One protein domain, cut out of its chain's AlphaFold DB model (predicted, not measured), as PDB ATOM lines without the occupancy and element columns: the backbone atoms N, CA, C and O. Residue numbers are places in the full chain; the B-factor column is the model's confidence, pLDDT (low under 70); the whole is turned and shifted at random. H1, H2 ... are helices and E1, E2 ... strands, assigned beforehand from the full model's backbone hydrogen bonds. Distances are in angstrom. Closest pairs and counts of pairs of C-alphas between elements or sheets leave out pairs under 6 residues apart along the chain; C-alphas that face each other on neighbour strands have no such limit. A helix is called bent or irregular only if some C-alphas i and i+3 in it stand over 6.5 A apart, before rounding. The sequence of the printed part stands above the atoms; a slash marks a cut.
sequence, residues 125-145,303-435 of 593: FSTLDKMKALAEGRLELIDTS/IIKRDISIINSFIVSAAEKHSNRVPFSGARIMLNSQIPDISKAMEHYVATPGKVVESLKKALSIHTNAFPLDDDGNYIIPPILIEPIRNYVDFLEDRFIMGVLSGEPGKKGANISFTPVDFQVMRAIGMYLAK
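This is residues 125 to 145 and 303 to 435 of the 593 residues of an uncharacterized protein of bacterium (UniProt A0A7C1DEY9). A small three-stranded sheet forms the core, sandwiched between H2, which crosses one face, and H5, which runs along the other. H4 packs on H5, H1 lies beside the sheet next to E1, and residues 365 to 383 and 406 to 419 loop outward. The 154 printed residues include, in order, H1 H2 H3 H4 E1 E2 E3 H5; the mixed sheet runs E1 E3 E2, and the class is mixed, helices and strands. The whole is compact, radius of gyration of the C-alphas 15.5 A, with a flat outline of 48 by 46 by 25 A.

H1 is residues 127 to 135, from C-alpha 127 at (5.792, -22.817, -27.126). H2, residues 303 to 321, is 26.7 A long. H3 is residues 342 to 348, irregular, with C-alphas 343 and 346 7.9 A apart; H4 is 353 to 364, 16.4 A. Strands E1, 384 to 390, E2, 393 to 396, and E3, 399 to 405, precede H5, 420 to 433, 19.7 A, ending at (0.001, -13.997, -4.596).

E1 and E3 are parallel, N 385 to O 400 2.8 A; E3 and E2 form an antiparallel hairpin, N 396 to O 399 2.8 A. In three layers, helices on both faces of the sheet, H2 and H5 are on opposite faces. H5 touches H4 with residues 421 to 426 alone, closest C-alphas Ser 359 and Asp 422, 5.0 A. H1 touches H2, closest C-alphas Met 131 and Ile 304, 6.1 A. H3 is not on the sheet. H1, H4 and H5 have every O i to N i+4 pair within hydrogen-bond range, H2 14 of 15, H3 1 of 3 and 2 of 4 O i to N i+3 pairs.

The C-alphas of Ile 303 and Ala 414 are farthest apart, 48.0 A. Residues 146 to 302 are not printed, a gap of 16.8 A between C-alphas 145 and 303. Links H2 to H3, H4 to E1 and E3 to H5 are long. Residues 145 and 327 have pLDDT under 70.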
ATOM      1  N   PHE A 125       7.157 -16.588 -22.901       90.81
ATOM      2  CA  PHE A 125       7.580 -17.582 -23.883       90.81
ATOM      3  C   PHE A 125       6.392 -18.126 -24.677       90.81
ATOM      4  O   PHE A 125       5.419 -18.621 -24.112       90.81
ATOM      5  N   SER A 126       6.504 -18.091 -26.006       91.62
ATOM      6  CA  SER A 126       5.711 -18.974 -26.864       91.62
ATOM      7  C   SER A 126       6.164 -20.428 -26.684       91.62
ATOM      8  O   SER A 126       7.255 -20.682 -26.169       91.62
ATOM      9  N   THR A 127       5.389 -21.401 -27.170       91.62
ATOM     10  CA  THR A 127       5.792 -22.817 -27.126       91.62
ATOM     11  C   THR A 127       7.164 -23.055 -27.771       91.62
ATOM     12  O   THR A 127       7.975 -23.808 -27.235       91.62
ATOM     13  N   LEU A 128       7.468 -22.374 -28.881       90.81
ATOM     14  CA  LEU A 128       8.772 -22.481 -29.543       90.81
ATOM     15  C   LEU A 128       9.895 -21.809 -28.748       90.81
ATOM     16  O   LEU A 128      10.993 -22.360 -28.667       90.81
ATOM     17  N   ASP A 129       9.641 -20.647 -28.141       91.38
ATOM     18  CA  ASP A 129      10.650 -19.995 -27.299       91.38
ATOM     19  C   ASP A 129      10.938 -20.818 -26.043       91.38
ATOM     20  O   ASP A 129      12.087 -20.909 -25.623       91.38
ATOM     21  N   LYS A 130       9.914 -21.469 -25.482       92.56
ATOM     22  CA  LYS A 130      10.064 -22.416 -24.377       92.56
ATOM     23  C   LYS A 130      10.956 -23.587 -24.786       92.56
ATOM     24  O   LYS A 130      11.869 -23.930 -24.046       92.56
ATOM     25  N   MET A 131      10.732 -24.185 -25.960       92.50
ATOM     26  CA  MET A 131      11.585 -25.270 -26.470       92.50
ATOM     27  C   MET A 131      13.047 -24.838 -26.594       92.50
ATOM     28  O   MET A 131      13.938 -25.594 -26.216       92.50
ATOM     29  N   LYS A 132      13.294 -23.617 -27.085       90.56
ATOM     30  CA  LYS A 132      14.644 -23.040 -27.121       90.56
ATOM     31  C   LYS A 132      15.209 -22.859 -25.718       90.56
ATOM     32  O   LYS A 132      16.299 -23.338 -25.451       90.56
ATOM     33  N   ALA A 133      14.454 -22.258 -24.804       89.00
ATOM     34  CA  ALA A 133      14.898 -22.033 -23.434       89.00
ATOM     35  C   ALA A 133      15.178 -23.345 -22.668       89.00
ATOM     36  O   ALA A 133      16.115 -23.396 -21.877       89.00
ATOM     37  N   LEU A 134      14.421 -24.417 -22.933       89.94
ATOM     38  CA  LEU A 134      14.699 -25.769 -22.427       89.94
ATOM     39  C   LEU A 134      16.001 -26.335 -23.015       89.94
ATOM     40  O   LEU A 134      16.820 -26.876 -22.279       89.94
ATOM     41  N   ALA A 135      16.204 -26.202 -24.330       87.44
ATOM     42  CA  ALA A 135      17.421 -26.661 -25.005       87.44
ATOM     43  C   ALA A 135      18.674 -25.894 -24.543       87.44
ATOM     44  O   ALA A 135      19.747 -26.472 -24.427       87.44
ATOM     45  N   GLU A 136      18.517 -24.609 -24.232       83.06
ATOM     46  CA  GLU A 136      19.556 -23.722 -23.694       83.06
ATOM     47  C   GLU A 136      19.812 -23.941 -22.192       83.06
ATOM     48  O   GLU A 136      20.714 -23.325 -21.629       83.06
ATOM     49  N   GLY A 137      19.008 -24.773 -21.518       80.56
ATOM     50  CA  GLY A 137      19.097 -25.005 -20.072       80.56
ATOM     51  C   GLY A 137      18.630 -23.829 -19.204       80.56
ATOM     52  O   GLY A 137      18.803 -23.868 -17.987       80.56
ATOM     53  N   ARG A 138      18.016 -22.797 -19.801       81.19
ATOM     54  CA  ARG A 138      17.413 -21.652 -19.091       81.19
ATOM     55  C   ARG A 138      16.104 -22.017 -18.398       81.19
ATOM     56  O   ARG A 138      15.707 -21.359 -17.443       81.19
ATOM     57  N   LEU A 139      15.433 -23.062 -18.879       85.31
ATOM     58  CA  LEU A 139      14.276 -23.662 -18.230       85.31
ATOM     59  C   LEU A 139      14.573 -25.122 -17.901       85.31
ATOM     60  O   LEU A 139      15.094 -25.870 -18.726       85.31
ATOM     61  N   GLU A 140      14.180 -25.546 -16.706       85.31
ATOM     62  CA  GLU A 140      14.144 -26.965 -16.346       85.31
ATOM     63  C   GLU A 140      12.785 -27.586 -16.703       85.31
ATOM     64  O   GLU A 140      11.784 -26.878 -16.821       85.31
ATOM     65  N   LEU A 141      12.727 -28.914 -16.842       85.44
ATOM     66  CA  LEU A 141      11.454 -29.630 -16.959       85.44
ATOM     67  C   LEU A 141      10.629 -29.481 -15.674       85.44
ATOM     68  O   LEU A 141      11.185 -29.510 -14.571       85.44
ATOM     69  N   ILE A 142       9.309 -29.374 -15.843       83.31
ATOM     70  CA  ILE A 142       8.338 -29.338 -14.744       83.31
ATOM     71  C   ILE A 142       8.455 -30.635 -13.937       83.31
ATOM     72  O   ILE A 142       8.386 -31.729 -14.506       83.31
ATOM     73  N   ASP A 143       8.617 -30.526 -12.617       74.06
ATOM     74  CA  ASP A 143       8.654 -31.695 -11.746       74.06
ATOM     75  C   ASP A 143       7.232 -32.142 -11.380       74.06
ATOM     76  O   ASP A 143       6.509 -31.504 -10.618       74.06
ATOM     77  N   THR A 144       6.806 -33.281 -11.925       70.25
ATOM     78  CA  THR A 144       5.493 -33.868 -11.621       70.25
ATOM     79  C   THR A 144       5.523 -34.821 -10.421       70.25
ATOM     80  O   THR A 144       4.506 -35.432 -10.103       70.25
ATOM     81  N   SER A 145       6.676 -35.006  -9.764       61.94
ATOM     82  CA  SER A 145       6.853 -35.950  -8.650       61.94
ATOM     83  C   SER A 145       6.407 -35.399  -7.290       61.94
ATOM     84  O   SER A 145       6.353 -36.148  -6.313       61.94
ATOM     85  N   ILE A 303      14.616 -33.898 -24.579       89.88
ATOM     86  CA  ILE A 303      14.115 -33.044 -23.491       89.88
ATOM     87  C   ILE A 303      12.757 -32.443 -23.873       89.88
ATOM     88  O   ILE A 303      11.807 -32.524 -23.092       89.88
ATOM     89  N   ILE A 304      12.631 -31.913 -25.091       93.31
ATOM     90  CA  ILE A 304      11.383 -31.322 -25.594       93.31
ATOM     91  C   ILE A 304      10.260 -32.369 -25.662       93.31
ATOM     92  O   ILE A 304       9.117 -32.084 -25.306       93.31
ATOM     93  N   LYS A 305      10.564 -33.608 -26.063       92.50
ATOM     94  CA  LYS A 305       9.591 -34.713 -26.056       92.50
ATOM     95  C   LYS A 305       9.065 -35.009 -24.654       92.50
ATOM     96  O   LYS A 305       7.867 -35.243 -24.491       92.50
ATOM     97  N   ARG A 306       9.939 -34.998 -23.641       90.94
ATOM     98  CA  ARG A 306       9.534 -35.201 -22.240       90.94
ATOM     99  C   ARG A 306       8.653 -34.062 -21.744       90.94
ATOM    100  O   ARG A 306       7.608 -34.347 -21.167       90.94
ATOM    101  N   ASP A 307       9.031 -32.814 -22.024       91.56
ATOM    102  CA  ASP A 307       8.207 -31.636 -21.717       91.56
ATOM    103  C   ASP A 307       6.800 -31.792 -22.297       91.56
ATOM    104  O   ASP A 307       5.800 -31.710 -21.591       91.56
ATOM    105  N   ILE A 308       6.705 -32.146 -23.574       89.38
ATOM    106  CA  ILE A 308       5.413 -32.307 -24.237       89.38
ATOM    107  C   ILE A 308       4.615 -33.458 -23.666       89.38
ATOM    108  O   ILE A 308       3.407 -33.325 -23.523       89.38
ATOM    109  N   SER A 309       5.249 -34.566 -23.293       88.44
ATOM    110  CA  SER A 309       4.557 -35.643 -22.586       88.44
ATOM    111  C   SER A 309       3.922 -35.147 -21.279       88.44
ATOM    112  O   SER A 309       2.761 -35.461 -21.000       88.44
ATOM    113  N   ILE A 310       4.632 -34.304 -20.518       87.38
ATOM    114  CA  ILE A 310       4.116 -33.672 -19.294       87.38
ATOM    115  C   ILE A 310       2.928 -32.761 -19.624       87.38
ATOM    116  O   ILE A 310       1.861 -32.911 -19.027       87.38
ATOM    117  N   ILE A 311       3.060 -31.874 -20.615       87.88
ATOM    118  CA  ILE A 311       1.967 -30.983 -21.032       87.88
ATOM    119  C   ILE A 311       0.743 -31.792 -21.494       87.88
ATOM    120  O   ILE A 311      -0.382 -31.527 -21.067       87.88
ATOM    121  N   ASN A 312       0.956 -32.816 -22.323       84.38
ATOM    122  CA  ASN A 312      -0.093 -33.655 -22.908       84.38
ATOM    123  C   ASN A 312      -0.879 -34.450 -21.862       84.38
ATOM    124  O   ASN A 312      -2.028 -34.806 -22.119       84.38
ATOM    125  N   SER A 313      -0.258 -34.767 -20.727       84.31
ATOM    126  CA  SER A 313      -0.850 -35.589 -19.676       84.31
ATOM    127  C   SER A 313      -1.353 -34.728 -18.523       84.31
ATOM    128  O   SER A 313      -2.562 -34.599 -18.325       84.31
ATOM    129  N   PHE A 314      -0.434 -34.117 -17.782       85.44
ATOM    130  CA  PHE A 314      -0.706 -33.409 -16.542       85.44
ATOM    131  C   PHE A 314      -1.516 -32.133 -16.786       85.44
ATOM    132  O   PHE A 314      -2.604 -31.987 -16.228       85.44
ATOM    133  N   ILE A 315      -1.046 -31.255 -17.676       86.69
ATOM    134  CA  ILE A 315      -1.677 -29.945 -17.891       86.69
ATOM    135  C   ILE A 315      -3.038 -30.079 -18.569       86.69
ATOM    136  O   ILE A 315      -4.003 -29.450 -18.145       86.69
ATOM    137  N   VAL A 316      -3.158 -30.933 -19.589       85.25
ATOM    138  CA  VAL A 316      -4.454 -31.184 -20.244       85.25
ATOM    139  C   VAL A 316      -5.473 -31.731 -19.242       85.25
ATOM    140  O   VAL A 316      -6.604 -31.247 -19.193       85.25
ATOM    141  N   SER A 317      -5.068 -32.688 -18.403       85.25
ATOM    142  CA  SER A 317      -5.945 -33.238 -17.364       85.25
ATOM    143  C   SER A 317      -6.346 -32.188 -16.326       85.25
ATOM    144  O   SER A 317      -7.477 -32.210 -15.838       85.25
ATOM    145  N   ALA A 318      -5.436 -31.274 -15.976       84.56
ATOM    146  CA  ALA A 318      -5.721 -30.162 -15.076       84.56
ATOM    147  C   ALA A 318      -6.709 -29.170 -15.713       84.56
ATOM    148  O   ALA A 318      -7.706 -28.814 -15.085       84.56
ATOM    149  N   ALA A 319      -6.512 -28.809 -16.982       84.94
ATOM    150  CA  ALA A 319      -7.397 -27.914 -17.726       84.94
ATOM    151  C   ALA A 319      -8.833 -28.460 -17.845       84.94
ATOM    152  O   ALA A 319      -9.800 -27.716 -17.695       84.94
ATOM    153  N   GLU A 320      -9.009 -29.771 -18.043       82.69
ATOM    154  CA  GLU A 320     -10.336 -30.414 -18.087       82.69
ATOM    155  C   GLU A 320     -11.064 -30.425 -16.728       82.69
ATOM    156  O   GLU A 320     -12.298 -30.540 -16.660       82.69
ATOM    157  N   LYS A 321     -10.311 -30.299 -15.634       82.81
ATOM    158  CA  LYS A 321     -10.828 -30.257 -14.259       82.81
ATOM    159  C   LYS A 321     -10.917 -28.840 -13.694       82.81
ATOM    160  O   LYS A 321     -11.450 -28.678 -12.600       82.81
ATOM    161  N   HIS A 322     -10.429 -27.840 -14.427       80.88
ATOM    162  CA  HIS A 322     -10.373 -26.458 -13.975       80.88
ATOM    163  C   HIS A 322     -11.776 -25.888 -13.703       80.88
ATOM    164  O   HIS A 322     -12.749 -26.229 -14.383       80.88
ATOM    165  N   SER A 323     -11.885 -25.000 -12.713       74.50
ATOM    166  CA  SER A 323     -13.156 -24.396 -12.293       74.50
ATOM    167  C   SER A 323     -13.782 -23.541 -13.400       74.50
ATOM    168  O   SER A 323     -14.988 -23.616 -13.626       74.50
ATOM    169  N   ASN A 324     -12.956 -22.825 -14.168       74.25
ATOM    170  CA  ASN A 324     -13.371 -22.072 -15.357       74.25
ATOM    171  C   ASN A 324     -13.355 -22.917 -16.656       74.25
ATOM    172  O   ASN A 324     -13.165 -22.390 -17.747       74.25
ATOM    173  N   ARG A 325     -13.475 -24.250 -16.603       75.94
ATOM    174  CA  ARG A 325     -13.432 -25.058 -17.837       75.94
ATOM    175  C   ARG A 325     -14.577 -24.707 -18.795       75.94
ATOM    176  O   ARG A 325     -15.740 -24.609 -18.408       75.94
ATOM    177  N   VAL A 326     -14.250 -24.634 -20.078       70.62
ATOM    178  CA  VAL A 326     -15.205 -24.556 -21.193       70.62
ATOM    179  C   VAL A 326     -15.213 -25.872 -21.985       70.62
ATOM    180  O   VAL A 326     -14.260 -26.659 -21.875       70.62
ATOM    181  N   PRO A 327     -16.250 -26.157 -22.799       67.25
ATOM    182  CA  PRO A 327     -16.188 -27.255 -23.758       67.25
ATOM    183  C   PRO A 327     -14.886 -27.187 -24.568       67.25
ATOM    184  O   PRO A 327     -14.439 -26.105 -24.945       67.25
ATOM    185  N   PHE A 328     -14.262 -28.336 -24.838       71.44
ATOM    186  CA  PHE A 328     -13.011 -28.419 -25.606       71.44
ATOM    187  C   PHE A 328     -11.775 -27.783 -24.927       71.44
ATOM    188  O   PHE A 328     -10.785 -27.555 -25.621       71.44
ATOM    189  N   SER A 329     -11.763 -27.513 -23.609       73.31
ATOM    190  CA  SER A 329     -10.593 -26.894 -22.935       73.31
ATOM    191  C   SER A 329      -9.277 -27.662 -23.152       73.31
ATOM    192  O   SER A 329      -8.222 -27.055 -23.338       73.31
ATOM    193  N   GLY A 330      -9.356 -28.996 -23.227       71.81
ATOM    194  CA  GLY A 330      -8.231 -29.893 -23.511       71.81
ATOM    195  C   GLY A 330      -8.021 -30.255 -24.990       71.81
ATOM    196  O   GLY A 330      -7.197 -31.118 -25.277       71.81
ATOM    197  N   ALA A 331      -8.756 -29.656 -25.940       74.75
ATOM    198  CA  ALA A 331      -8.718 -30.072 -27.352       74.75
ATOM    199  C   ALA A 331      -7.430 -29.678 -28.086       74.75
ATOM    200  O   ALA A 331      -7.072 -30.328 -29.065       74.75
ATOM    201  N   ARG A 332      -6.750 -28.626 -27.616       85.38
ATOM    202  CA  ARG A 332      -5.490 -28.063 -28.137       85.38
ATOM    203  C   ARG A 332      -5.513 -27.523 -29.569       85.38
ATOM    204  O   ARG A 332      -4.803 -26.571 -29.845       85.38
ATOM    205  N   ILE A 333      -6.367 -28.040 -30.450       86.19
ATOM    206  CA  ILE A 333      -6.634 -27.482 -31.783       86.19
ATOM    207  C   ILE A 333      -7.595 -26.310 -31.660       86.19
ATOM    208  O   ILE A 333      -8.716 -26.515 -31.181       86.19
ATOM    209  N   MET A 334      -7.176 -25.122 -32.101       87.06
ATOM    210  CA  MET A 334      -7.980 -23.895 -32.126       87.06
ATOM    211  C   MET A 334      -9.061 -23.957 -33.209       87.06
ATOM    212  O   MET A 334      -8.761 -24.263 -34.358       87.06
ATOM    213  N   LEU A 335     -10.309 -23.686 -32.817       84.56
ATOM    214  CA  LEU A 335     -11.520 -23.748 -33.634       84.56
ATOM    215  C   LEU A 335     -12.423 -22.538 -33.337       84.56
ATOM    216  O   LEU A 335     -12.534 -22.113 -32.184       84.56
ATOM    217  N   ASN A 336     -13.155 -22.058 -34.342       84.94
ATOM    218  CA  ASN A 336     -14.123 -20.961 -34.216       84.94
ATOM    219  C   ASN A 336     -15.168 -21.219 -33.135       84.94
ATOM    220  O   ASN A 336     -15.521 -20.319 -32.379       84.94
ATOM    221  N   SER A 337     -15.616 -22.472 -33.002       77.06
ATOM    222  CA  SER A 337     -16.640 -22.870 -32.031       77.06
ATOM    223  C   SER A 337     -16.247 -22.625 -30.569       77.06
ATOM    224  O   SER A 337     -17.056 -22.848 -29.672       77.06
ATOM    225  N   GLN A 338     -14.991 -22.262 -30.309       76.69
ATOM    226  CA  GLN A 338     -14.450 -22.028 -28.972       76.69
ATOM    227  C   GLN A 338     -14.311 -20.539 -28.645       76.69
ATOM    228  O   GLN A 338     -13.926 -20.211 -27.527       76.69
ATOM    229  N   ILE A 339     -14.604 -19.649 -29.598       82.94
ATOM    230  CA  ILE A 339     -14.397 -18.210 -29.466       82.94
ATOM    231  C   ILE A 339     -15.766 -17.514 -29.510       82.94
ATOM    232  O   ILE A 339     -16.401 -17.509 -30.562       82.94
ATOM    233  N   PRO A 340     -16.242 -16.932 -28.391       79.56
ATOM    234  CA  PRO A 340     -17.583 -16.342 -28.320       79.56
ATOM    235  C   PRO A 340     -17.820 -15.177 -29.292       79.56
ATOM    236  O   PRO A 340     -18.899 -15.079 -29.866       79.56
ATOM    237  N   ASP A 341     -16.827 -14.303 -29.476       84.50
ATOM    238  CA  ASP A 341     -16.865 -13.180 -30.423       84.50
ATOM    239  C   ASP A 341     -15.654 -13.272 -31.355       84.50
ATOM    240  O   ASP A 341     -14.573 -12.747 -31.073       84.50
ATOM    241  N   ILE A 342     -15.838 -13.998 -32.461       85.88
ATOM    242  CA  ILE A 342     -14.766 -14.285 -33.416       85.88
ATOM    243  C   ILE A 342     -14.197 -13.010 -34.053       85.88
ATOM    244  O   ILE A 342     -12.994 -12.917 -34.282       85.88
ATOM    245  N   SER A 343     -15.034 -11.984 -34.245       86.50
ATOM    246  CA  SER A 343     -14.633 -10.720 -34.873       86.50
ATOM    247  C   SER A 343     -13.617  -9.941 -34.033       86.50
ATOM    248  O   SER A 343     -12.774  -9.226 -34.574       86.50
ATOM    249  N   LYS A 344     -13.649 -10.128 -32.707       88.25
ATOM    250  CA  LYS A 344     -12.728  -9.513 -31.738       88.25
ATOM    251  C   LYS A 344     -11.781 -10.517 -31.094       88.25
ATOM    252  O   LYS A 344     -11.127 -10.205 -30.098       88.25
ATOM    253  N   ALA A 345     -11.680 -11.717 -31.665       88.94
ATOM    254  CA  ALA A 345     -10.873 -12.816 -31.152       88.94
ATOM    255  C   ALA A 345      -9.438 -12.382 -30.847       88.94
ATOM    256  O   ALA A 345      -8.954 -12.570 -29.729       88.94
ATOM    257  N   MET A 346      -8.788 -11.742 -31.826       89.12
ATOM    258  CA  MET A 346      -7.429 -11.247 -31.661       89.12
ATOM    259  C   MET A 346      -7.360 -10.248 -30.513       89.12
ATOM    260  O   MET A 346      -6.566 -10.455 -29.605       89.12
ATOM    261  N   GLU A 347      -8.162  -9.188 -30.522       87.31
ATOM    262  CA  GLU A 347      -8.086  -8.110 -29.530       87.31
ATOM    263  C   GLU A 347      -8.333  -8.592 -28.094       87.31
ATOM    264  O   GLU A 347      -7.683  -8.122 -27.164       87.31
ATOM    265  N   HIS A 348      -9.269  -9.520 -27.902       88.75
ATOM    266  CA  HIS A 348      -9.796  -9.816 -26.576       88.75
ATOM    267  C   HIS A 348      -9.399 -11.180 -26.023       88.75
ATOM    268  O   HIS A 348      -9.182 -11.274 -24.818       88.75
ATOM    269  N   TYR A 349      -9.309 -12.222 -26.851       90.38
ATOM    270  CA  TYR A 349      -9.288 -13.610 -26.373       90.38
ATOM    271  C   TYR A 349      -7.955 -14.327 -26.596       90.38
ATOM    272  O   TYR A 349      -7.647 -15.267 -25.865       90.38
ATOM    273  N   VAL A 350      -7.163 -13.912 -27.588       92.19
ATOM    274  CA  VAL A 350      -5.902 -14.581 -27.941       92.19
ATOM    275  C   VAL A 350      -4.720 -13.976 -27.182       92.19
ATOM    276  O   VAL A 350      -4.314 -12.837 -27.427       92.19
ATOM    277  N   ALA A 351      -4.093 -14.782 -26.327       92.81
ATOM    278  CA  ALA A 351      -2.864 -14.460 -25.616       92.81
ATOM    279  C   ALA A 351      -1.632 -14.650 -26.524       92.81
ATOM    280  O   ALA A 351      -0.972 -15.686 -26.515       92.81
ATOM    281  N   THR A 352      -1.311 -13.638 -27.331       92.06
ATOM    282  CA  THR A 352      -0.005 -13.542 -28.020       92.06
ATOM    283  C   THR A 352       1.067 -12.992 -27.073       92.06
ATOM    284  O   THR A 352       0.708 -12.177 -26.220       92.06
ATOM    285  N   PRO A 353       2.367 -13.295 -27.260       91.81
ATOM    286  CA  PRO A 353       3.435 -12.747 -26.419       91.81
ATOM    287  C   PRO A 353       3.371 -11.223 -26.221       91.81
ATOM    288  O   PRO A 353       3.427 -10.759 -25.086       91.81
ATOM    289  N   GLY A 354       3.175 -10.446 -27.297       90.94
ATOM    290  CA  GLY A 354       3.038  -8.986 -27.212       90.94
ATOM    291  C   GLY A 354       1.870  -8.527 -26.329       90.94
ATOM    292  O   GLY A 354       2.057  -7.692 -25.451       90.94
ATOM    293  N   LYS A 355       0.688  -9.136 -26.482       91.81
ATOM    294  CA  LYS A 355      -0.489  -8.819 -25.650       91.81
ATOM    295  C   LYS A 355      -0.293  -9.155 -24.185       91.81
ATOM    296  O   LYS A 355      -0.702  -8.389 -23.329       91.81
ATOM    297  N   VAL A 356       0.350 -10.279 -23.886       94.06
ATOM    298  CA  VAL A 356       0.644 -10.653 -22.497       94.06
ATOM    299  C   VAL A 356       1.571  -9.623 -21.856       94.06
ATOM    300  O   VAL A 356       1.339  -9.218 -20.722       94.06
ATOM    301  N   VAL A 357       2.577  -9.146 -22.595       93.62
ATOM    302  CA  VAL A 357       3.467  -8.064 -22.150       93.62
ATOM    303  C   VAL A 357       2.696  -6.757 -21.916       93.62
ATOM    304  O   VAL A 357       2.918  -6.096 -20.901       93.62
ATOM    305  N   GLU A 358       1.773  -6.388 -22.804       92.56
ATOM    306  CA  GLU A 358       0.910  -5.209 -22.639       92.56
ATOM    307  C   GLU A 358       0.007  -5.330 -21.398       92.56
ATOM    308  O   GLU A 358      -0.025  -4.436 -20.548       92.56
ATOM    309  N   SER A 359      -0.660  -6.473 -21.241       94.56
ATOM    310  CA  SER A 359      -1.497  -6.781 -20.081       94.56
ATOM    311  C   SER A 359      -0.695  -6.794 -18.776       94.56
ATOM    312  O   SER A 359      -1.195  -6.317 -17.757       94.56
ATOM    313  N   LEU A 360       0.556  -7.271 -18.785       95.12
ATOM    314  CA  LEU A 360       1.458  -7.201 -17.629       95.12
ATOM    315  C   LEU A 360       1.780  -5.754 -17.260       95.12
ATOM    316  O   LEU A 360       1.612  -5.386 -16.102       95.12
ATOM    317  N   LYS A 361       2.183  -4.915 -18.226       93.44
ATOM    318  CA  LYS A 361       2.435  -3.479 -17.984       93.44
ATOM    319  C   LYS A 361       1.222  -2.819 -17.330       93.44
ATOM    320  O   LYS A 361       1.350  -2.120 -16.325       93.44
ATOM    321  N   LYS A 362       0.034  -3.090 -17.874       94.19
ATOM    322  CA  LYS A 362      -1.234  -2.578 -17.352       94.19
ATOM    323  C   LYS A 362      -1.507  -3.067 -15.932       94.19
ATOM    324  O   LYS A 362      -1.772  -2.249 -15.056       94.19
ATOM    325  N   ALA A 363      -1.410  -4.370 -15.676       94.56
ATOM    326  CA  ALA A 363      -1.669  -4.937 -14.357       94.56
ATOM    327  C   ALA A 363      -0.659  -4.454 -13.300       94.56
ATOM    328  O   ALA A 363      -1.061  -4.148 -12.181       94.56
ATOM    329  N   LEU A 364       0.622  -4.325 -13.652       93.69
ATOM    330  CA  LEU A 364       1.687  -3.888 -12.741       93.69
ATOM    331  C   LEU A 364       1.657  -2.384 -12.455       93.69
ATOM    332  O   LEU A 364       2.043  -1.962 -11.370       93.69
ATOM    333  N   SER A 365       1.099  -1.576 -13.363       92.81
ATOM    334  CA  SER A 365       0.785  -0.169 -13.063       92.81
ATOM    335  C   SER A 365      -0.286  -0.007 -11.973       92.81
ATOM    336  O   SER A 365      -0.415   1.060 -11.377       92.81
ATOM    337  N   ILE A 366      -1.052  -1.071 -11.706       94.56
ATOM    338  CA  ILE A 366      -2.141  -1.100 -10.729       94.56
ATOM    339  C   ILE A 366      -1.712  -1.835  -9.466       94.56
ATOM    340  O   ILE A 366      -1.903  -1.317  -8.379       94.56
ATOM    341  N   HIS A 367      -1.151  -3.036  -9.579       94.50
ATOM    342  CA  HIS A 367      -0.663  -3.811  -8.444       94.50
ATOM    343  C   HIS A 367       0.857  -3.662  -8.350       94.50
ATOM    344  O   HIS A 367       1.618  -4.422  -8.948       94.50
ATOM    345  N   THR A 368       1.298  -2.661  -7.590       92.88
ATOM    346  CA  THR A 368       2.672  -2.144  -7.668       92.88
ATOM    347  C   THR A 368       3.707  -2.994  -6.935       92.88
ATOM    348  O   THR A 368       4.897  -2.866  -7.205       92.88
ATOM    349  N   ASN A 369       3.285  -3.901  -6.056       93.00
ATOM    350  CA  ASN A 369       4.150  -4.859  -5.361       93.00
ATOM    351  C   ASN A 369       3.841  -6.323  -5.741       93.00
ATOM    352  O   ASN A 369       4.117  -7.226  -4.953       93.00
ATOM    353  N   ALA A 370       3.248  -6.560  -6.919       92.31
ATOM    354  CA  ALA A 370       2.828  -7.898  -7.349       92.31
ATOM    355  C   ALA A 370       3.985  -8.907  -7.426       92.31
ATOM    356  O   ALA A 370       3.810 -10.086  -7.114       92.31
ATOM    357  N   PHE A 371       5.161  -8.427  -7.833       91.94
ATOM    358  CA  PHE A 371       6.405  -9.183  -7.906       91.94
ATOM    359  C   PHE A 371       7.523  -8.404  -7.203       91.94
ATOM    360  O   PHE A 371       7.435  -7.173  -7.113       91.94
ATOM    361  N   PRO A 372       8.569  -9.085  -6.701       89.75
ATOM    362  CA  PRO A 372       9.753  -8.404  -6.194       89.75
ATOM    363  C   PRO A 372      10.437  -7.607  -7.310       89.75
ATOM    364  O   PRO A 372      10.312  -7.939  -8.491       89.75
ATOM    365  N   LEU A 373      11.153  -6.558  -6.917       86.88
ATOM    366  CA  LEU A 373      11.962  -5.747  -7.819       86.88
ATOM    367  C   LEU A 373      13.422  -6.209  -7.762       86.88
ATOM    368  O   LEU A 373      13.887  -6.623  -6.698       86.88
ATOM    369  N   ASP A 374      14.119  -6.141  -8.891       81.50
ATOM    370  CA  ASP A 374      15.574  -6.258  -8.949       81.50
ATOM    371  C   ASP A 374      16.256  -4.949  -8.510       81.50
ATOM    372  O   ASP A 374      15.596  -3.947  -8.216       81.50
ATOM    373  N   ASP A 375      17.590  -4.952  -8.477       79.75
ATOM    374  CA  ASP A 375      18.390  -3.787  -8.072       79.75
ATOM    375  C   ASP A 375      18.194  -2.561  -8.985       79.75
ATOM    376  O   ASP A 375      18.432  -1.429  -8.563       79.75
ATOM    377  N   ASP A 376      17.716  -2.769 -10.218       78.75
ATOM    378  CA  ASP A 376      17.412  -1.700 -11.176       78.75
ATOM    379  C   ASP A 376      15.954  -1.212 -11.062       78.75
ATOM    380  O   ASP A 376      15.532  -0.328 -11.811       78.75
ATOM    381  N   GLY A 377      15.163  -1.775 -10.143       80.06
ATOM    382  CA  GLY A 377      13.756  -1.437  -9.955       80.06
ATOM    383  C   GLY A 377      12.804  -2.086 -10.965       80.06
ATOM    384  O   GLY A 377      11.661  -1.642 -11.087       80.06
ATOM    385  N   ASN A 378      13.233  -3.123 -11.688       84.88
ATOM    386  CA  ASN A 378      12.393  -3.896 -12.603       84.88
ATOM    387  C   ASN A 378      11.753  -5.090 -11.894       84.88
ATOM    388  O   ASN A 378      12.368  -5.736 -11.053       84.88
ATOM    389  N   TYR A 379      10.525  -5.441 -12.275       87.38
ATOM    390  CA  TYR A 379       9.862  -6.624 -11.726       87.38
ATOM    391  C   TYR A 379      10.568  -7.923 -12.134       87.38
ATOM    392  O   TYR A 379      10.742  -8.198 -13.322       87.38
ATOM    393  N   ILE A 380      10.867  -8.768 -11.147       87.88
ATOM    394  CA  ILE A 380      11.338 -10.141 -11.341       87.88
ATOM    395  C   ILE A 380      10.109 -11.038 -11.521       87.88
ATOM    396  O   ILE A 380       9.532 -11.554 -10.558       87.88
ATOM    397  N   ILE A 381       9.672 -11.183 -12.771       90.19
ATOM    398  CA  ILE A 381       8.472 -11.948 -13.125       90.19
ATOM    399  C   ILE A 381       8.860 -13.405 -13.421       90.19
ATOM    400  O   ILE A 381       9.714 -13.637 -14.279       90.19
ATOM    401  N   PRO A 382       8.225 -14.400 -12.771       91.81
ATOM    402  CA  PRO A 382       8.384 -15.799 -13.152       91.81
ATOM    403  C   PRO A 382       8.033 -16.031 -14.632       91.81
ATOM    404  O   PRO A 382       7.085 -15.413 -15.125       91.81
ATOM    405  N   PRO A 383       8.725 -16.941 -15.343       93.12
ATOM    406  CA  PRO A 383       8.417 -17.251 -16.734       93.12
ATOM    407  C   PRO A 383       6.931 -17.554 -16.967       93.12
ATOM    408  O   PRO A 383       6.328 -18.325 -16.227       93.12
ATOM    409  N   ILE A 384       6.341 -16.987 -18.017       95.44
ATOM    410  CA  ILE A 384       4.980 -17.267 -18.478       95.44
ATOM    411  C   ILE A 384       5.071 -18.066 -19.770       95.44
ATOM    412  O   ILE A 384       5.497 -17.553 -20.805       95.44
ATOM    413  N   LEU A 385       4.654 -19.327 -19.708       94.56
ATOM    414  CA  LEU A 385       4.659 -20.248 -20.834       94.56
ATOM    415  C   LEU A 385       3.272 -20.260 -21.480       94.56
ATOM    416  O   LEU A 385       2.301 -20.710 -20.869       94.56
ATOM    417  N   ILE A 386       3.181 -19.749 -22.709       94.06
ATOM    418  CA  ILE A 386       1.947 -19.754 -23.496       94.06
ATOM    419  C   ILE A 386       1.841 -21.095 -24.225       94.06
ATOM    420  O   ILE A 386       2.657 -21.416 -25.093       94.06
ATOM    421  N   GLU A 387       0.820 -21.872 -23.874       92.56
ATOM    422  CA  GLU A 387       0.574 -23.209 -24.411       92.56
ATOM    423  C   GLU A 387      -0.694 -23.249 -25.277       92.56
ATOM    424  O   GLU A 387      -1.659 -22.531 -24.992       92.56
ATOM    425  N   PRO A 388      -0.765 -24.146 -26.283       90.50
ATOM    426  CA  PRO A 388      -1.962 -24.399 -27.083       90.50
ATOM    427  C   PRO A 388      -3.005 -25.177 -26.260       90.50
ATOM    428  O   PRO A 388      -3.329 -26.332 -26.527       90.50
ATOM    429  N   ILE A 389      -3.482 -24.553 -25.186       88.88
ATOM    430  CA  ILE A 389      -4.485 -25.011 -24.222       88.88
ATOM    431  C   ILE A 389      -5.444 -23.838 -24.006       88.88
ATOM    432  O   ILE A 389      -5.105 -22.688 -24.293       88.88
ATOM    433  N   ARG A 390      -6.663 -24.100 -23.536       84.88
ATOM    434  CA  ARG A 390      -7.650 -23.042 -23.301       84.88
ATOM    435  C   ARG A 390      -8.028 -22.910 -21.857       84.88
ATOM    436  O   ARG A 390      -8.105 -23.905 -21.145       84.88
ATOM    437  N   ASN A 391      -8.359 -21.672 -21.510       82.81
ATOM    438  CA  ASN A 391      -8.966 -21.290 -20.249       82.81
ATOM    439  C   ASN A 391      -8.298 -21.933 -19.028       82.81
ATOM    440  O   ASN A 391      -8.953 -22.417 -18.103       82.81
ATOM    441  N   TYR A 392      -6.971 -21.974 -19.086       88.94
ATOM    442  CA  TYR A 392      -6.121 -22.553 -18.069       88.94
ATOM    443  C   TYR A 392      -5.032 -21.544 -17.736       88.94
ATOM    444  O   TYR A 392      -4.380 -21.000 -18.632       88.94
ATOM    445  N   VAL A 393      -4.887 -21.273 -16.446       91.44
ATOM    446  CA  VAL A 393      -3.820 -20.459 -15.878       91.44
ATOM    447  C   VAL A 393      -3.459 -21.094 -14.559       91.44
ATOM    448  O   VAL A 393      -4.325 -21.241 -13.699       91.44
ATOM    449  N   ASP A 394      -2.198 -21.451 -14.399       89.69
ATOM    450  CA  ASP A 394      -1.718 -22.033 -13.155       89.69
ATOM    451  C   ASP A 394      -0.274 -21.621 -12.895       89.69
ATOM    452  O   ASP A 394       0.466 -21.287 -13.825       89.69
ATOM    453  N   PHE A 395       0.114 -21.636 -11.624       89.81
ATOM    454  CA  PHE A 395       1.478 -21.381 -11.187       89.81
ATOM    455  C   PHE A 395       2.094 -22.692 -10.699       89.81
ATOM    456  O   PHE A 395       1.739 -23.213  -9.642       89.81
ATOM    457  N   LEU A 396       3.019 -23.230 -11.493       84.81
ATOM    458  CA  LEU A 396       3.698 -24.487 -11.220       84.81
ATOM    459  C   LEU A 396       5.128 -24.197 -10.803       84.81
ATOM    460  O   LEU A 396       5.955 -23.842 -11.638       84.81
ATOM    461  N   GLU A 397       5.396 -24.385  -9.512       77.19
ATOM    462  CA  GLU A 397       6.710 -24.234  -8.879       77.19
ATOM    463  C   GLU A 397       7.314 -22.829  -9.048       77.19
ATOM    464  O   GLU A 397       7.228 -22.008  -8.137       77.19
ATOM    465  N   ASP A 398       7.915 -22.566 -10.203       83.12
ATOM    466  CA  ASP A 398       8.707 -21.389 -10.550       83.12
ATOM    467  C   ASP A 398       8.206 -20.666 -11.814       83.12
ATOM    468  O   ASP A 398       8.850 -19.717 -12.258       83.12
ATOM    469  N   ARG A 399       7.084 -21.087 -12.414       90.25
ATOM    470  CA  ARG A 399       6.574 -20.518 -13.674       90.25
ATOM    471  C   ARG A 399       5.060 -20.593 -13.810       90.25
ATOM    472  O   ARG A 399       4.395 -21.412 -13.181       90.25
ATOM    473  N   PHE A 400       4.517 -19.774 -14.698       93.94
ATOM    474  CA  PHE A 400       3.119 -19.833 -15.093       93.94
ATOM    475  C   PHE A 400       2.938 -20.670 -16.350       93.94
ATOM    476  O   PHE A 400       3.681 -20.518 -17.320       93.94
ATOM    477  N   ILE A 401       1.892 -21.489 -16.358       92.88
ATOM    478  CA  ILE A 401       1.351 -22.077 -17.581       92.88
ATOM    479  C   ILE A 401       0.071 -21.334 -17.918       92.88
ATOM    480  O   ILE A 401      -0.857 -21.295 -17.111       92.88
ATOM    481  N   MET A 402       0.021 -20.752 -19.110       93.56
ATOM    482  CA  MET A 402      -1.105 -19.959 -19.571       93.56
ATOM    483  C   MET A 402      -1.599 -20.472 -20.920       93.56
ATOM    484  O   MET A 402      -0.830 -20.650 -21.859       93.56
ATOM    485  N   GLY A 403      -2.901 -20.706 -21.029       92.06
ATOM    486  CA  GLY A 403      -3.527 -21.084 -22.289       92.06
ATOM    487  C   GLY A 403      -3.548 -19.934 -23.296       92.06
ATOM    488  O   GLY A 403      -3.821 -18.794 -22.931       92.06
ATOM    489  N   VAL A 404      -3.326 -20.244 -24.573       92.31
ATOM    490  CA  VAL A 404      -3.370 -19.284 -25.688       92.31
ATOM    491  C   VAL A 404      -4.737 -18.612 -25.863       92.31
ATOM    492  O   VAL A 404      -4.804 -17.491 -26.359       92.31
ATOM    493  N   LEU A 405      -5.830 -19.279 -25.475       90.44
ATOM    494  CA  LEU A 405      -7.174 -18.700 -25.508       90.44
ATOM    495  C   LEU A 405      -7.675 -18.461 -24.084       90.44
ATOM    496  O   LEU A 405      -7.896 -19.421 -23.333       90.44
ATOM    497  N   SER A 406      -7.903 -17.193 -23.750       89.25
ATOM    498  CA  SER A 406      -8.579 -16.804 -22.517       89.25
ATOM    499  C   SER A 406     -10.068 -17.116 -22.617       89.25
ATOM    500  O   SER A 406     -10.721 -16.769 -23.602       89.25
ATOM    501  N   GLY A 407     -10.622 -17.734 -21.581       80.94
ATOM    502  CA  GLY A 407     -12.065 -17.771 -21.350       80.94
ATOM    503  C   GLY A 407     -12.450 -17.037 -20.066       80.94
ATOM    504  O   GLY A 407     -13.510 -17.301 -19.501       80.94
ATOM    505  N   GLU A 408     -11.603 -16.120 -19.590       87.06
ATOM    506  CA  GLU A 408     -12.014 -15.154 -18.576       87.06
ATOM    507  C   GLU A 408     -13.028 -14.168 -19.177       87.06
ATOM    508  O   GLU A 408     -12.884 -13.738 -20.325       87.06
ATOM    509  N   PRO A 409     -14.068 -13.765 -18.437       85.25
ATOM    510  CA  PRO A 409     -14.974 -12.734 -18.914       85.25
ATOM    511  C   PRO A 409     -14.285 -11.365 -18.850       85.25
ATOM    512  O   PRO A 409     -13.883 -10.911 -17.782       85.25
ATOM    513  N   GLY A 410     -14.198 -10.669 -19.985       85.94
ATOM    514  CA  GLY A 410     -13.811  -9.257 -19.998       85.94
ATOM    515  C   GLY A 410     -14.811  -8.390 -19.223       85.94
ATOM    516  O   GLY A 410     -16.004  -8.698 -19.168       85.94
ATOM    517  N   LYS A 411     -14.348  -7.277 -18.642       90.75
ATOM    518  CA  LYS A 411     -15.194  -6.322 -17.906       90.75
ATOM    519  C   LYS A 411     -14.858  -4.894 -18.309       90.75
ATOM    520  O   LYS A 411     -13.693  -4.501 -18.337       90.75
ATOM    521  N   LYS A 412     -15.894  -4.112 -18.612       91.62
ATOM    522  CA  LYS A 412     -15.773  -2.701 -18.991       91.62
ATOM    523  C   LYS A 412     -16.157  -1.800 -17.832       91.62
ATOM    524  O   LYS A 412     -17.282  -1.893 -17.342       91.62
ATOM    525  N   GLY A 413     -15.242  -0.921 -17.446       90.56
ATOM    526  CA  GLY A 413     -15.431   0.031 -16.362       90.56
ATOM    527  C   GLY A 413     -15.248   1.479 -16.814       90.56
ATOM    528  O   GLY A 413     -14.763   1.737 -17.915       90.56
ATOM    529  N   ALA A 414     -15.669   2.416 -15.962       89.75
ATOM    530  CA  ALA A 414     -15.641   3.851 -16.241       89.75
ATOM    531  C   ALA A 414     -14.217   4.424 -16.351       89.75
ATOM    532  O   ALA A 414     -13.973   5.283 -17.191       89.75
ATOM    533  N   ASN A 415     -13.288   3.928 -15.530       90.38
ATOM    534  CA  ASN A 415     -11.896   4.383 -15.510       90.38
ATOM    535  C   ASN A 415     -10.973   3.398 -16.226       90.38
ATOM    536  O   ASN A 415     -10.033   3.796 -16.910       90.38
ATOM    537  N   ILE A 416     -11.229   2.098 -16.054       92.56
ATOM    538  CA  ILE A 416     -10.439   1.041 -16.667       92.56
ATOM    539  C   ILE A 416     -11.326  -0.114 -17.119       92.56
ATOM    540  O   ILE A 416     -12.232  -0.560 -16.413       92.56
ATOM    541  N   SER A 417     -11.030  -0.625 -18.309       93.12
ATOM    542  CA  SER A 417     -11.624  -1.843 -18.856       93.12
ATOM    543  C   SER A 417     -10.558  -2.923 -18.965       93.12
ATOM    544  O   SER A 417      -9.444  -2.616 -19.380       93.12
ATOM    545  N   PHE A 418     -10.892  -4.166 -18.635       94.44
ATOM    546  CA  PHE A 418     -10.016  -5.325 -18.792       94.44
ATOM    547  C   PHE A 418     -10.574  -6.269 -19.853       94.44
ATOM    548  O   PHE A 418     -11.743  -6.666 -19.808       94.44
ATOM    549  N   THR A 419      -9.726  -6.626 -20.811       94.50
ATOM    550  CA  THR A 419     -10.003  -7.689 -21.777       94.50
ATOM    551  C   THR A 419      -9.945  -9.067 -21.093       94.50
ATOM    552  O   THR A 419      -9.414  -9.190 -19.985       94.50
ATOM    553  N   PRO A 420     -10.470 -10.132 -21.723       93.44
ATOM    554  CA  PRO A 420     -10.244 -11.504 -21.267       93.44
ATOM    555  C   PRO A 420      -8.764 -11.848 -21.048       93.44
ATOM    556  O   PRO A 420      -8.440 -12.512 -20.064       93.44
ATOM    557  N   VAL A 421      -7.854 -11.409 -21.925       94.81
ATOM    558  CA  VAL A 421      -6.404 -11.629 -21.739       94.81
ATOM    559  C   VAL A 421      -5.875 -10.844 -20.536       94.81
ATOM    560  O   VAL A 421      -5.112 -11.399 -19.746       94.81
ATOM    561  N   ASP A 422      -6.335  -9.608 -20.316       96.00
ATOM    562  CA  ASP A 422      -5.949  -8.845 -19.122       96.00
ATOM    563  C   ASP A 422      -6.334  -9.583 -17.834       96.00
ATOM    564  O   ASP A 422      -5.527  -9.697 -16.911       96.00
ATOM    565  N   PHE A 423      -7.552 -10.129 -17.774       94.56
ATOM    566  CA  PHE A 423      -7.980 -10.917 -16.620       94.56
ATOM    567  C   PHE A 423      -7.229 -12.234 -16.490       94.56
ATOM    568  O   PHE A 423      -6.959 -12.658 -15.370       94.56
ATOM    569  N   GLN A 424      -6.843 -12.860 -17.599       94.19
ATOM    570  CA  GLN A 424      -6.002 -14.051 -17.571       94.19
ATOM    571  C   GLN A 424      -4.639 -13.753 -16.919       94.19
ATOM    572  O   GLN A 424      -4.188 -14.506 -16.055       94.19
ATOM    573  N   VAL A 425      -4.029 -12.610 -17.251       95.88
ATOM    574  CA  VAL A 425      -2.785 -12.134 -16.619       95.88
ATOM    575  C   VAL A 425      -3.008 -11.753 -15.153       95.88
ATOM    576  O   VAL A 425      -2.214 -12.128 -14.291       95.88
ATOM    577  N   MET A 426      -4.112 -11.078 -14.822       95.56
ATOM    578  CA  MET A 426      -4.456 -10.802 -13.424       95.56
ATOM    579  C   MET A 426      -4.680 -12.083 -12.615       95.56
ATOM    580  O   MET A 426      -4.276 -12.132 -11.454       95.56
ATOM    581  N   ARG A 427      -5.273 -13.127 -13.207       94.81
ATOM    582  CA  ARG A 427      -5.407 -14.445 -12.577       94.81
ATOM    583  C   ARG A 427      -4.035 -15.038 -12.285       94.81
ATOM    584  O   ARG A 427      -3.833 -15.513 -11.173       94.81
ATOM    585  N   ALA A 428      -3.089 -14.966 -13.224       94.75
ATOM    586  CA  ALA A 428      -1.714 -15.418 -12.997       94.75
ATOM    587  C   ALA A 428      -1.072 -14.678 -11.807       94.75
ATOM    588  O   ALA A 428      -0.551 -15.311 -10.890       94.75
ATOM    589  N   ILE A 429      -1.203 -13.349 -11.748       95.31
ATOM    590  CA  ILE A 429      -0.723 -12.545 -10.610       95.31
ATOM    591  C   ILE A 429      -1.400 -12.971  -9.297       95.31
ATOM    592  O   ILE A 429      -0.729 -13.142  -8.281       95.31
ATOM    593  N   GLY A 430      -2.716 -13.195  -9.311       94.44
ATOM    594  CA  GLY A 430      -3.455 -13.689  -8.148       94.44
ATOM    595  C   GLY A 430      -2.987 -15.076  -7.695       94.44
ATOM    596  O   GLY A 430      -2.819 -15.302  -6.499       94.44
ATOM    597  N   MET A 431      -2.716 -15.993  -8.629       93.31
ATOM    598  CA  MET A 431      -2.167 -17.322  -8.330       93.31
ATOM    599  C   MET A 431      -0.780 -17.222  -7.687       93.31
ATOM    600  O   MET A 431      -0.492 -17.944  -6.736       93.31
ATOM    601  N   TYR A 432       0.055 -16.286  -8.142       93.56
ATOM    602  CA  TYR A 432       1.363 -16.027  -7.537       93.56
ATOM    603  C   TYR A 432       1.274 -15.420  -6.140       93.56
ATOM    604  O   TYR A 432       2.052 -15.783  -5.254       93.56
ATOM    605  N   LEU A 433       0.317 -14.517  -5.923       92.31
ATOM    606  CA  LEU A 433       0.001 -13.997  -4.596       92.31
ATOM    607  C   LEU A 433      -0.447 -15.134  -3.665       92.31
ATOM    608  O   LEU A 433      -0.063 -15.177  -2.500       92.31
ATOM    609  N   ALA A 434      -1.200 -16.097  -4.199       90.75
ATOM    610  CA  ALA A 434      -1.744 -17.229  -3.464       90.75
ATOM    611  C   ALA A 434      -0.866 -18.500  -3.465       90.75
ATOM    612  O   ALA A 434      -1.334 -19.566  -3.049       90.75
ATOM    613  N   LYS A 435       0.390 -18.412  -3.922       87.56
ATOM    614  CA  LYS A 435       1.273 -19.577  -4.126       87.56
ATOM    615  C   LYS A 435       1.633 -20.311  -2.837       87.56
ATOM    616  O   LYS A 435       1.859 -21.521  -2.858       87.56
TER     617      LYS A 435